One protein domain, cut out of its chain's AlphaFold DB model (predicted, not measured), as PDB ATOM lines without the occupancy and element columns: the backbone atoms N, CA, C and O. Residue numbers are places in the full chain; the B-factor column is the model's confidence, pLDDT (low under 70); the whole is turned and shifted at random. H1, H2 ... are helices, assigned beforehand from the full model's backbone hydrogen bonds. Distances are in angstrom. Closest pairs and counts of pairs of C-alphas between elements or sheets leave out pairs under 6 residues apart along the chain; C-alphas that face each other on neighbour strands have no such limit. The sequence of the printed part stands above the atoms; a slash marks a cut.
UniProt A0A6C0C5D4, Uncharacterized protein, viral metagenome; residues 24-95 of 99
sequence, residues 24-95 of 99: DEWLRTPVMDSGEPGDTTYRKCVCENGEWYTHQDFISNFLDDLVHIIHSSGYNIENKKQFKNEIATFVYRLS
ATOM      1  N   ASP A  24     -74.642 -28.961 174.165       88.19
ATOM      2  CA  ASP A  24     -73.904 -29.573 173.054       88.19
ATOM      3  C   ASP A  24     -74.829 -30.077 171.941       88.19
ATOM      4  O   ASP A  24     -74.482 -30.011 170.762       88.19
ATOM      5  N   GLU A  25     -76.011 -30.580 172.302       88.69
ATOM      6  CA  GLU A  25     -77.039 -30.956 171.331       88.69
ATOM      7  C   GLU A  25     -77.620 -29.718 170.645       88.69
ATOM      8  O   GLU A  25     -77.746 -29.703 169.423       88.69
ATOM      9  N   TRP A  26     -77.895 -28.662 171.414       88.38
ATOM     10  CA  TRP A  26     -78.449 -27.407 170.910       88.38
ATOM     11  C   TRP A  26     -77.526 -26.711 169.910       88.38
ATOM     12  O   TRP A  26     -77.983 -26.207 168.890       88.38
ATOM     13  N   LEU A  27     -76.211 -26.752 170.132       89.31
ATOM     14  CA  LEU A  27     -75.235 -26.205 169.188       89.31
ATOM     15  C   LEU A  27     -75.352 -26.803 167.778       89.31
ATOM     16  O   LEU A  27     -75.068 -26.116 166.801       89.31
ATOM     17  N   ARG A  28     -75.791 -28.062 167.667       89.38
ATOM     18  CA  ARG A  28     -75.913 -28.786 166.394       89.38
ATOM     19  C   ARG A  28     -77.260 -28.579 165.709       89.38
ATOM     20  O   ARG A  28     -77.438 -29.048 164.586       89.38
ATOM     21  N   THR A  29     -78.225 -27.938 166.369       86.88
ATOM     22  CA  THR A  29     -79.532 -27.684 165.761       86.88
ATOM     23  C   THR A  29     -79.463 -26.465 164.840       86.88
ATOM     24  O   THR A  29     -78.675 -25.544 165.088       86.88
ATOM     25  N   PRO A  30     -80.263 -26.440 163.761       87.19
ATOM     26  CA  PRO A  30     -80.323 -25.291 162.871       87.19
ATOM     27  C   PRO A  30     -80.909 -24.074 163.588       87.19
ATOM     28  O   PRO A  30     -81.856 -24.193 164.372       87.19
ATOM     29  N   VAL A  31     -80.399 -22.890 163.255       83.44
ATOM     30  CA  VAL A  31     -81.074 -21.641 163.600       83.44
ATOM     31  C   VAL A  31     -82.355 -21.559 162.777       83.44
ATOM     32  O   VAL A  31     -82.345 -21.623 161.544       83.44
ATOM     33  N   MET A  32     -83.476 -21.435 163.478       76.19
ATOM     34  CA  MET A  32     -84.779 -21.245 162.857       76.19
ATOM     35  C   MET A  32     -84.983 -19.760 162.578       76.19
ATOM     36  O   MET A  32     -84.952 -18.954 163.508       76.19
ATOM     37  N   ASP A  33     -85.243 -19.409 161.323       63.00
ATOM     38  CA  ASP A  33     -85.779 -18.098 160.995       63.00
ATOM     39  C   ASP A  33     -87.181 -18.004 161.601       63.00
ATOM     40  O   ASP A  33     -88.057 -18.849 161.352       63.00
ATOM     41  N   SER A  34     -87.389 -17.011 162.460       54.78
ATOM     42  CA  SER A  34     -88.739 -16.640 162.839       54.78
ATOM     43  C   SER A  34     -89.339 -15.962 161.617       54.78
ATOM     44  O   SER A  34     -89.091 -14.777 161.396       54.78
ATOM     45  N   GLY A  35     -90.121 -16.715 160.838       52.00
ATOM     46  CA  GLY A  35     -91.021 -16.126 159.850       52.00
ATOM     47  C   GLY A  35     -91.826 -14.976 160.466       52.00
ATOM     48  O   GLY A  35     -91.901 -14.847 161.695       52.00
ATOM     49  N   GLU A  36     -92.389 -14.118 159.610       48.81
ATOM     50  CA  GLU A  36     -93.111 -12.909 160.020       48.81
ATOM     51  C   GLU A  36     -93.988 -13.139 161.264       48.81
ATOM     52  O   GLU A  36     -94.630 -14.190 161.380       48.81
ATOM     53  N   PRO A  37     -94.038 -12.179 162.209       46.47
ATOM     54  CA  PRO A  37     -94.812 -12.319 163.437       46.47
ATOM     55  C   PRO A  37     -96.302 -12.506 163.109       46.47
ATOM     56  O   PRO A  37     -97.038 -11.543 162.922       46.47
ATOM     57  N   GLY A  38     -96.738 -13.765 163.029       52.97
ATOM     58  CA  GLY A  38     -98.080 -14.148 162.590       52.97
ATOM     59  C   GLY A  38     -98.140 -15.500 161.877       52.97
ATOM     60  O   GLY A  38     -99.160 -16.179 161.980       52.97
ATOM     61  N   ASP A  39     -97.054 -15.939 161.233       49.31
ATOM     62  CA  ASP A  39     -97.006 -17.234 160.552       49.31
ATOM     63  C   ASP A  39     -96.255 -18.275 161.395       49.31
ATOM     64  O   ASP A  39     -95.042 -18.458 161.314       49.31
ATOM     65  N   THR A  40     -96.992 -18.979 162.255       52.34
ATOM     66  CA  THR A  40     -96.429 -20.064 163.073       52.34
ATOM     67  C   THR A  40     -96.227 -21.363 162.292       52.34
ATOM     68  O   THR A  40     -95.848 -22.365 162.900       52.34
ATOM     69  N   THR A  41     -96.520 -21.390 160.987       47.38
ATOM     70  CA  THR A  41     -96.535 -22.630 160.199       47.38
ATOM     71  C   THR A  41     -95.244 -22.884 159.425       47.38
ATOM     72  O   THR A  41     -94.939 -24.042 159.149       47.38
ATOM     73  N   TYR A  42     -94.429 -21.854 159.178       45.97
ATOM     74  CA  TYR A  42     -93.159 -21.984 158.460       45.97
ATOM     75  C   TYR A  42     -91.978 -21.421 159.263       45.97
ATOM     76  O   TYR A  42     -91.596 -20.262 159.128       45.97
ATOM     77  N   ARG A  43     -91.337 -22.274 160.075       56.56
ATOM     78  CA  ARG A  43     -89.952 -22.032 160.517       56.56
ATOM     79  C   ARG A  43     -89.027 -22.463 159.387       56.56
ATOM     80  O   ARG A  43     -88.906 -23.657 159.118       56.56
ATOM     81  N   LYS A  44     -88.408 -21.509 158.698       61.06
ATOM     82  CA  LYS A  44     -87.414 -21.814 157.668       61.06
ATOM     83  C   LYS A  44     -86.057 -21.969 158.349       61.06
ATOM     84  O   LYS A  44     -85.628 -21.069 159.060       61.06
ATOM     85  N   CYS A  45     -85.383 -23.099 158.154       63.06
ATOM     86  CA  CYS A  45     -83.993 -23.215 158.586       63.06
ATOM     87  C   CYS A  45     -83.152 -22.198 157.811       63.06
ATOM     88  O   CYS A  45     -83.291 -22.085 156.586       63.06
ATOM     89  N   VAL A  46     -82.283 -21.472 158.508       71.25
ATOM     90  CA  VAL A  46     -81.263 -20.670 157.837       71.25
ATOM     91  C   VAL A  46     -80.301 -21.649 157.165       71.25
ATOM     92  O   VAL A  46     -79.803 -22.573 157.805       71.25
ATOM     93  N   CYS A  47     -80.084 -21.484 155.862       71.00
ATOM     94  CA  CYS A  47     -79.099 -22.259 155.117       71.00
ATOM     95  C   CYS A  47     -78.048 -21.310 154.557       71.00
ATOM     96  O   CYS A  47     -78.398 -20.307 153.933       71.00
ATOM     97  N   GLU A  48     -76.780 -21.661 154.722       67.25
ATOM     98  CA  GLU A  48     -75.647 -20.950 154.139       67.25
ATOM     99  C   GLU A  48     -74.897 -21.927 153.227       67.25
ATOM    100  O   GLU A  48     -74.595 -23.050 153.619       67.25
ATOM    101  N   ASN A  49     -74.671 -21.552 151.965       72.62
ATOM    102  CA  ASN A  49     -73.993 -22.391 150.961       72.62
ATOM    103  C   ASN A  49     -74.598 -23.795 150.726       72.62
ATOM    104  O   ASN A  49     -73.927 -24.684 150.210       72.62
ATOM    105  N   GLY A  50     -75.880 -23.989 151.050       73.75
ATOM    106  CA  GLY A  50     -76.570 -25.277 150.906       73.75
ATOM    107  C   GLY A  50     -76.479 -26.188 152.134       73.75
ATOM    108  O   GLY A  50     -77.120 -27.236 152.140       73.75
ATOM    109  N   GLU A  51     -75.767 -25.771 153.182       79.00
ATOM    110  CA  GLU A  51     -75.718 -26.450 154.477       79.00
ATOM    111  C   GLU A  51     -76.595 -25.722 155.505       79.00
ATOM    112  O   GLU A  51     -76.893 -24.532 155.371       79.00
ATOM    113  N   TRP A  52     -77.069 -26.451 156.519       82.88
ATOM    114  CA  TRP A  52     -77.849 -25.858 157.605       82.88
ATOM    115  C   TRP A  52     -76.951 -24.980 158.467       82.88
ATOM    116  O   TRP A  52     -75.960 -25.455 159.008       82.88
ATOM    117  N   TYR A  53     -77.347 -23.724 158.637       86.44
ATOM    118  CA  TYR A  53     -76.678 -22.795 159.530       86.44
ATOM    119  C   TYR A  53     -77.075 -23.114 160.972       86.44
ATOM    120  O   TYR A  53     -78.244 -22.988 161.357       86.44
ATOM    121  N   THR A  54     -76.121 -23.592 161.761       90.12
ATOM    122  CA  THR A  54     -76.367 -24.101 163.112       90.12
ATOM    123  C   THR A  54     -76.238 -23.016 164.177       90.12
ATOM    124  O   THR A  54     -75.671 -21.942 163.952       90.12
ATOM    125  N   HIS A  55     -76.733 -23.293 165.385       89.50
ATOM    126  CA  HIS A  55     -76.484 -22.419 166.534       89.50
ATOM    127  C   HIS A  55     -74.986 -22.277 166.842       89.50
ATOM    128  O   HIS A  55     -74.564 -21.223 167.326       89.50
ATOM    129  N   GLN A  56     -74.174 -23.296 166.546       91.81
ATOM    130  CA  GLN A  56     -72.720 -23.212 166.647       91.81
ATOM    131  C   GLN A  56     -72.140 -22.165 165.695       91.81
ATOM    132  O   GLN A  56     -71.307 -21.364 166.127       91.81
ATOM    133  N   ASP A  57     -72.585 -22.146 164.439       90.44
ATOM    134  CA  ASP A  57     -72.114 -21.183 163.437       90.44
ATOM    135  C   ASP A  57     -72.504 -19.760 163.846       90.44
ATOM    136  O   ASP A  57     -71.660 -18.862 163.904       90.44
ATOM    137  N   PHE A  58     -73.763 -19.584 164.260       90.06
ATOM    138  CA  PHE A  58     -74.267 -18.318 164.782       90.06
ATOM    139  C   PHE A  58     -73.458 -17.802 165.971       90.06
ATOM    140  O   PHE A  58     -72.995 -16.661 165.961       90.06
ATOM    141  N   ILE A  59     -73.270 -18.630 167.005       91.88
ATOM    142  CA  ILE A  59     -72.537 -18.223 168.209       91.88
ATOM    143  C   ILE A  59     -71.086 -17.904 167.880       91.88
ATOM    144  O   ILE A  59     -70.542 -16.949 168.430       91.88
ATOM    145  N   SER A  60     -70.455 -18.687 167.008       91.94
ATOM    146  CA  SER A  60     -69.056 -18.471 166.643       91.94
ATOM    147  C   SER A  60     -68.878 -17.109 165.975       91.94
ATOM    148  O   SER A  60     -68.070 -16.312 166.456       91.94
ATOM    149  N   ASN A  61     -69.710 -16.801 164.973       91.56
ATOM    150  CA  ASN A  61     -69.689 -15.517 164.273       91.56
ATOM    151  C   ASN A  61     -69.990 -14.354 165.229       91.56
ATOM    152  O   ASN A  61     -69.214 -13.405 165.326       91.56
ATOM    153  N   PHE A  62     -71.059 -14.472 166.022       92.50
ATOM    154  CA  PHE A  62     -71.439 -13.458 167.004       92.50
ATOM    155  C   PHE A  62     -70.322 -13.166 168.018       92.50
ATOM    156  O   PHE A  62     -70.056 -12.009 168.347       92.50
ATOM    157  N   LEU A  63     -69.660 -14.203 168.537       94.38
ATOM    158  CA  LEU A  63     -68.580 -14.043 169.509       94.38
ATOM    159  C   LEU A  63     -67.333 -13.411 168.898       94.38
ATOM    160  O   LEU A  63     -66.624 -12.691 169.603       94.38
ATOM    161  N   ASP A  64     -67.032 -13.703 167.637       93.56
ATOM    162  CA  ASP A  64     -65.892 -13.099 166.954       93.56
ATOM    163  C   ASP A  64     -66.132 -11.609 166.686       93.56
ATOM    164  O   ASP A  64     -65.264 -10.799 167.026       93.56
ATOM    165  N   ASP A  65     -67.332 -11.236 166.237       95.12
ATOM    166  CA  ASP A  65     -67.738  -9.835 166.078       95.12
ATOM    167  C   ASP A  65     -67.734  -9.087 167.418       95.12
ATOM    168  O   ASP A  65     -67.203  -7.979 167.532       95.12
ATOM    169  N   LEU A  66     -68.263  -9.707 168.478       94.56
ATOM    170  CA  LEU A  66     -68.281  -9.115 169.815       94.56
ATOM    171  C   LEU A  66     -66.864  -8.865 170.343       94.56
ATOM    172  O   LEU A  66     -66.574  -7.787 170.865       94.56
ATOM    173  N   VAL A  67     -65.964  -9.842 170.202       94.62
ATOM    174  CA  VAL A  67     -64.557  -9.677 170.597       94.62
ATOM    175  C   VAL A  67     -63.892  -8.577 169.774       94.62
ATOM    176  O   VAL A  67     -63.138  -7.780 170.336       94.62
ATOM    177  N   HIS A  68     -64.182  -8.502 168.473       94.69
ATOM    178  CA  HIS A  68     -63.668  -7.446 167.611       94.69
ATOM    179  C   HIS A  68     -64.088  -6.056 168.110       94.69
ATOM    180  O   HIS A  68     -63.222  -5.201 168.291       94.69
ATOM    181  N   ILE A  69     -65.372  -5.856 168.428       96.00
ATOM    182  CA  ILE A  69     -65.913  -4.591 168.959       96.00
ATOM    183  C   ILE A  69     -65.264  -4.207 170.298       96.00
ATOM    184  O   ILE A  69     -64.930  -3.042 170.536       96.00
ATOM    185  N   ILE A  70     -65.082  -5.177 171.197       94.00
ATOM    186  CA  ILE A  70     -64.465  -4.940 172.512       94.00
ATOM    187  C   ILE A  70     -63.017  -4.470 172.333       94.00
ATOM    188  O   ILE A  70     -62.612  -3.465 172.923       94.00
ATOM    189  N   HIS A  71     -62.259  -5.152 171.474       93.19
ATOM    190  CA  HIS A  71     -60.868  -4.806 171.196       93.19
ATOM    191  C   HIS A  71     -60.740  -3.471 170.454       93.19
ATOM    192  O   HIS A  71     -59.876  -2.667 170.801       93.19
ATOM    193  N   SER A  72     -61.609  -3.190 169.476       95.56
ATOM    194  CA  SER A  72     -61.609  -1.910 168.751       95.56
ATOM    195  C   SER A  72     -61.937  -0.726 169.661       95.56
ATOM    196  O   SER A  72     -61.542   0.401 169.379       95.56
ATOM    197  N   SER A  73     -62.628  -0.983 170.773       95.19
ATOM    198  CA  SER A  73     -62.940   0.006 171.809       95.19
ATOM    199  C   SER A  73     -61.818   0.172 172.850       95.19
ATOM    200  O   SER A  73     -61.973   0.933 173.801       95.19
ATOM    201  N   GLY A  74     -60.687  -0.526 172.687       94.44
ATOM    202  CA  GLY A  74     -59.517  -0.432 173.565       94.44
ATOM    203  C   GLY A  74     -59.599  -1.266 174.846       94.44
ATOM    204  O   GLY A  74     -58.734  -1.132 175.711       94.44
ATOM    205  N   TYR A  75     -60.608  -2.132 174.986       94.62
ATOM    206  CA  TYR A  75     -60.726  -3.032 176.132       94.62
ATOM    207  C   TYR A  75     -59.983  -4.345 175.881       94.62
ATOM    208  O   TYR A  75     -59.977  -4.879 174.771       94.62
ATOM    209  N   ASN A  76     -59.395  -4.895 176.943       91.75
ATOM    210  CA  ASN A  76     -58.715  -6.183 176.911       91.75
ATOM    211  C   ASN A  76     -59.554  -7.261 177.606       91.75
ATOM    212  O   ASN A  76     -60.106  -7.025 178.681       91.75
ATOM    213  N   ILE A  77     -59.605  -8.457 177.019       92.38
ATOM    214  CA  ILE A  77     -60.261  -9.628 177.608       92.38
ATOM    215  C   ILE A  77     -59.168 -10.562 178.134       92.38
ATOM    216  O   ILE A  77     -58.532 -11.271 177.359       92.38
ATOM    217  N   GLU A  78     -58.966 -10.588 179.453       91.44
ATOM    218  CA  GLU A  78     -57.899 -11.381 180.089       91.44
ATOM    219  C   GLU A  78     -58.026 -12.886 179.808       91.44
ATOM    220  O   GLU A  78     -57.044 -13.550 179.481       91.44
ATOM    221  N   ASN A  79     -59.248 -13.428 179.883       92.81
ATOM    222  CA  ASN A  79     -59.533 -14.833 179.602       92.81
ATOM    223  C   ASN A  79     -60.579 -14.977 178.492       92.81
ATOM    224  O   ASN A  79     -61.769 -15.192 178.737       92.81
ATOM    225  N   LYS A  80     -60.116 -14.894 177.240       91.62
ATOM    226  CA  LYS A  80     -60.970 -14.985 176.046       91.62
ATOM    227  C   LYS A  80     -61.808 -16.271 175.998       91.62
ATOM    228  O   LYS A  80     -62.950 -16.230 175.553       91.62
ATOM    229  N   LYS A  81     -61.267 -17.406 176.460       91.06
ATOM    230  CA  LYS A  81     -61.979 -18.696 176.446       91.06
ATOM    231  C   LYS A  81     -63.154 -18.694 177.421       91.06
ATOM    232  O   LYS A  81     -64.261 -19.054 177.035       91.06
ATOM    233  N   GLN A  82     -62.918 -18.276 178.664       91.38
ATOM    234  CA  GLN A  82     -63.976 -18.185 179.669       91.38
ATOM    235  C   GLN A  82     -65.056 -17.188 179.243       91.38
ATOM    236  O   GLN A  82     -66.233 -17.530 179.283       91.38
ATOM    237  N   PHE A  83     -64.656 -16.013 178.747       92.50
ATOM    238  CA  PHE A  83     -65.582 -15.009 178.226       92.50
ATOM    239  C   PHE A  83     -66.507 -15.587 177.145       92.50
ATOM    240  O   PHE A  83     -67.729 -15.510 177.262       92.50
ATOM    241  N   LYS A  84     -65.935 -16.241 176.123       92.06
ATOM    242  CA  LYS A  84     -66.713 -16.883 175.055       92.06
ATOM    243  C   LYS A  84     -67.692 -17.930 175.598       92.06
ATOM    244  O   LYS A  84     -68.851 -17.943 175.192       92.06
ATOM    245  N   ASN A  85     -67.255 -18.765 176.544       88.88
ATOM    246  CA  ASN A  85     -68.099 -19.798 177.146       88.88
ATOM    247  C   ASN A  85     -69.276 -19.216 177.940       88.88
ATOM    248  O   ASN A  85     -70.392 -19.728 177.848       88.88
ATOM    249  N   GLU A  86     -69.043 -18.155 178.715       90.25
ATOM    250  CA  GLU A  86     -70.086 -17.500 179.506       90.25
ATOM    251  C   GLU A  86     -71.149 -16.863 178.607       90.25
ATOM    252  O   GLU A  86     -72.342 -17.079 178.827       90.25
ATOM    253  N   ILE A  87     -70.731 -16.161 177.550       91.81
ATOM    254  CA  ILE A  87     -71.656 -15.553 176.589       91.81
ATOM    255  C   ILE A  87     -72.430 -16.622 175.807       91.81
ATOM    256  O   ILE A  87     -73.650 -16.521 175.698       91.81
ATOM    257  N   ALA A  88     -71.774 -17.685 175.330       88.69
ATOM    258  CA  ALA A  88     -72.459 -18.779 174.636       88.69
ATOM    259  C   ALA A  88     -73.505 -19.460 175.534       88.69
ATOM    260  O   ALA A  88     -74.644 -19.687 175.124       88.69
ATOM    261  N   THR A  89     -73.146 -19.712 176.795       86.75
ATOM    262  CA  THR A  89     -74.055 -20.265 177.808       86.75
ATOM    263  C   THR A  89     -75.222 -19.317 178.078       86.75
ATOM    264  O   THR A  89     -76.363 -19.757 178.222       86.75
ATOM    265  N   PHE A  90     -74.966 -18.010 178.133       87.38
ATOM    266  CA  PHE A  90     -75.994 -16.993 178.324       87.38
ATOM    267  C   PHE A  90     -76.991 -16.956 177.159       87.38
ATOM    268  O   PHE A  90     -78.197 -17.019 177.397       87.38
ATOM    269  N   VAL A  91     -76.503 -16.942 175.914       86.75
ATOM    270  CA  VAL A  91     -77.341 -17.023 174.705       86.75
ATOM    271  C   VAL A  91     -78.175 -18.301 174.725       86.75
ATOM    272  O   VAL A  91     -79.395 -18.238 174.568       86.75
ATOM    273  N   TYR A  92     -77.544 -19.441 175.011       84.94
ATOM    274  CA  TYR A  92     -78.236 -20.715 175.159       84.94
ATOM    275  C   TYR A  92     -79.344 -20.652 176.202       84.94
ATOM    276  O   TYR A  92     -80.426 -21.140 175.942       84.94
ATOM    277  N   ARG A  93     -79.115 -20.040 177.368       81.94
ATOM    278  CA  ARG A  93     -80.124 -19.935 178.434       81.94
ATOM    279  C   ARG A  93     -81.290 -19.020 178.066       81.94
ATOM    280  O   ARG A  93     -82.399 -19.281 178.530       81.94
ATOM    281  N   LEU A  94     -81.072 -18.013 177.223       80.62
ATOM    282  CA  LEU A  94     -82.107 -17.069 176.790       80.62
ATOM    283  C   LEU A  94     -82.856 -17.475 175.513       80.62
ATOM    284  O   LEU A  94     -83.950 -16.960 175.277       80.62
ATOM    285  N   SER A  95     -82.311 -18.374 174.688       78.00
ATOM    286  CA  SER A  95     -82.944 -18.761 173.419       78.00
ATOM    287  C   SER A  95     -84.334 -19.371 173.657       78.00
ATOM    288  O   SER A  95     -84.530 -20.161 174.571       78.00
TER     289      SER A  95
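Overview. This is residues 24 to 95 of the 99 residues of an uncharacterized protein of viral metagenome (UniProt A0A6C0C5D4). Two long helices, H2 and H3, meet in a V that opens toward the link between them, with short H1 at the start of H2. A long loop, residues 28 to 54, reaches away; its residues 36 to 41 stick out. The 72 printed residues, all helix in class, hold H1, H2 and H3 in that order and no named strand; the whole is loose, radius of gyration of the C-alphas 14.8 A, spanning 44 by 26 by 25 A.

Along the chain. H1 is residues 24 to 27, from C-alpha 24 at (-73.904, -29.573, 173.054). H2, residues 55 to 72, is 25.4 A long. H3, residues 80 to 94, is 21.3 A long, ending at (-82.107, -17.069, 176.790).

Arrangement. H1 and H2 only just touch, with 3 pairs of C-alphas within 8 A, the closest Leu 27 and Gln 56 at 4.7 A. H2 touches H3, closest C-alphas Ile 59 and Ala 88 at 6.5 A, at a steep tilt of 52 degrees, opposite ways. In H2 and H3 every O i to N i+4 pair is within hydrogen-bond range; H1 is too short for one.

Size, cuts and confidence. The printed part has no cut. The H1 to H2 link is long. Residues 33 to 45 and 48 have pLDDT under 70.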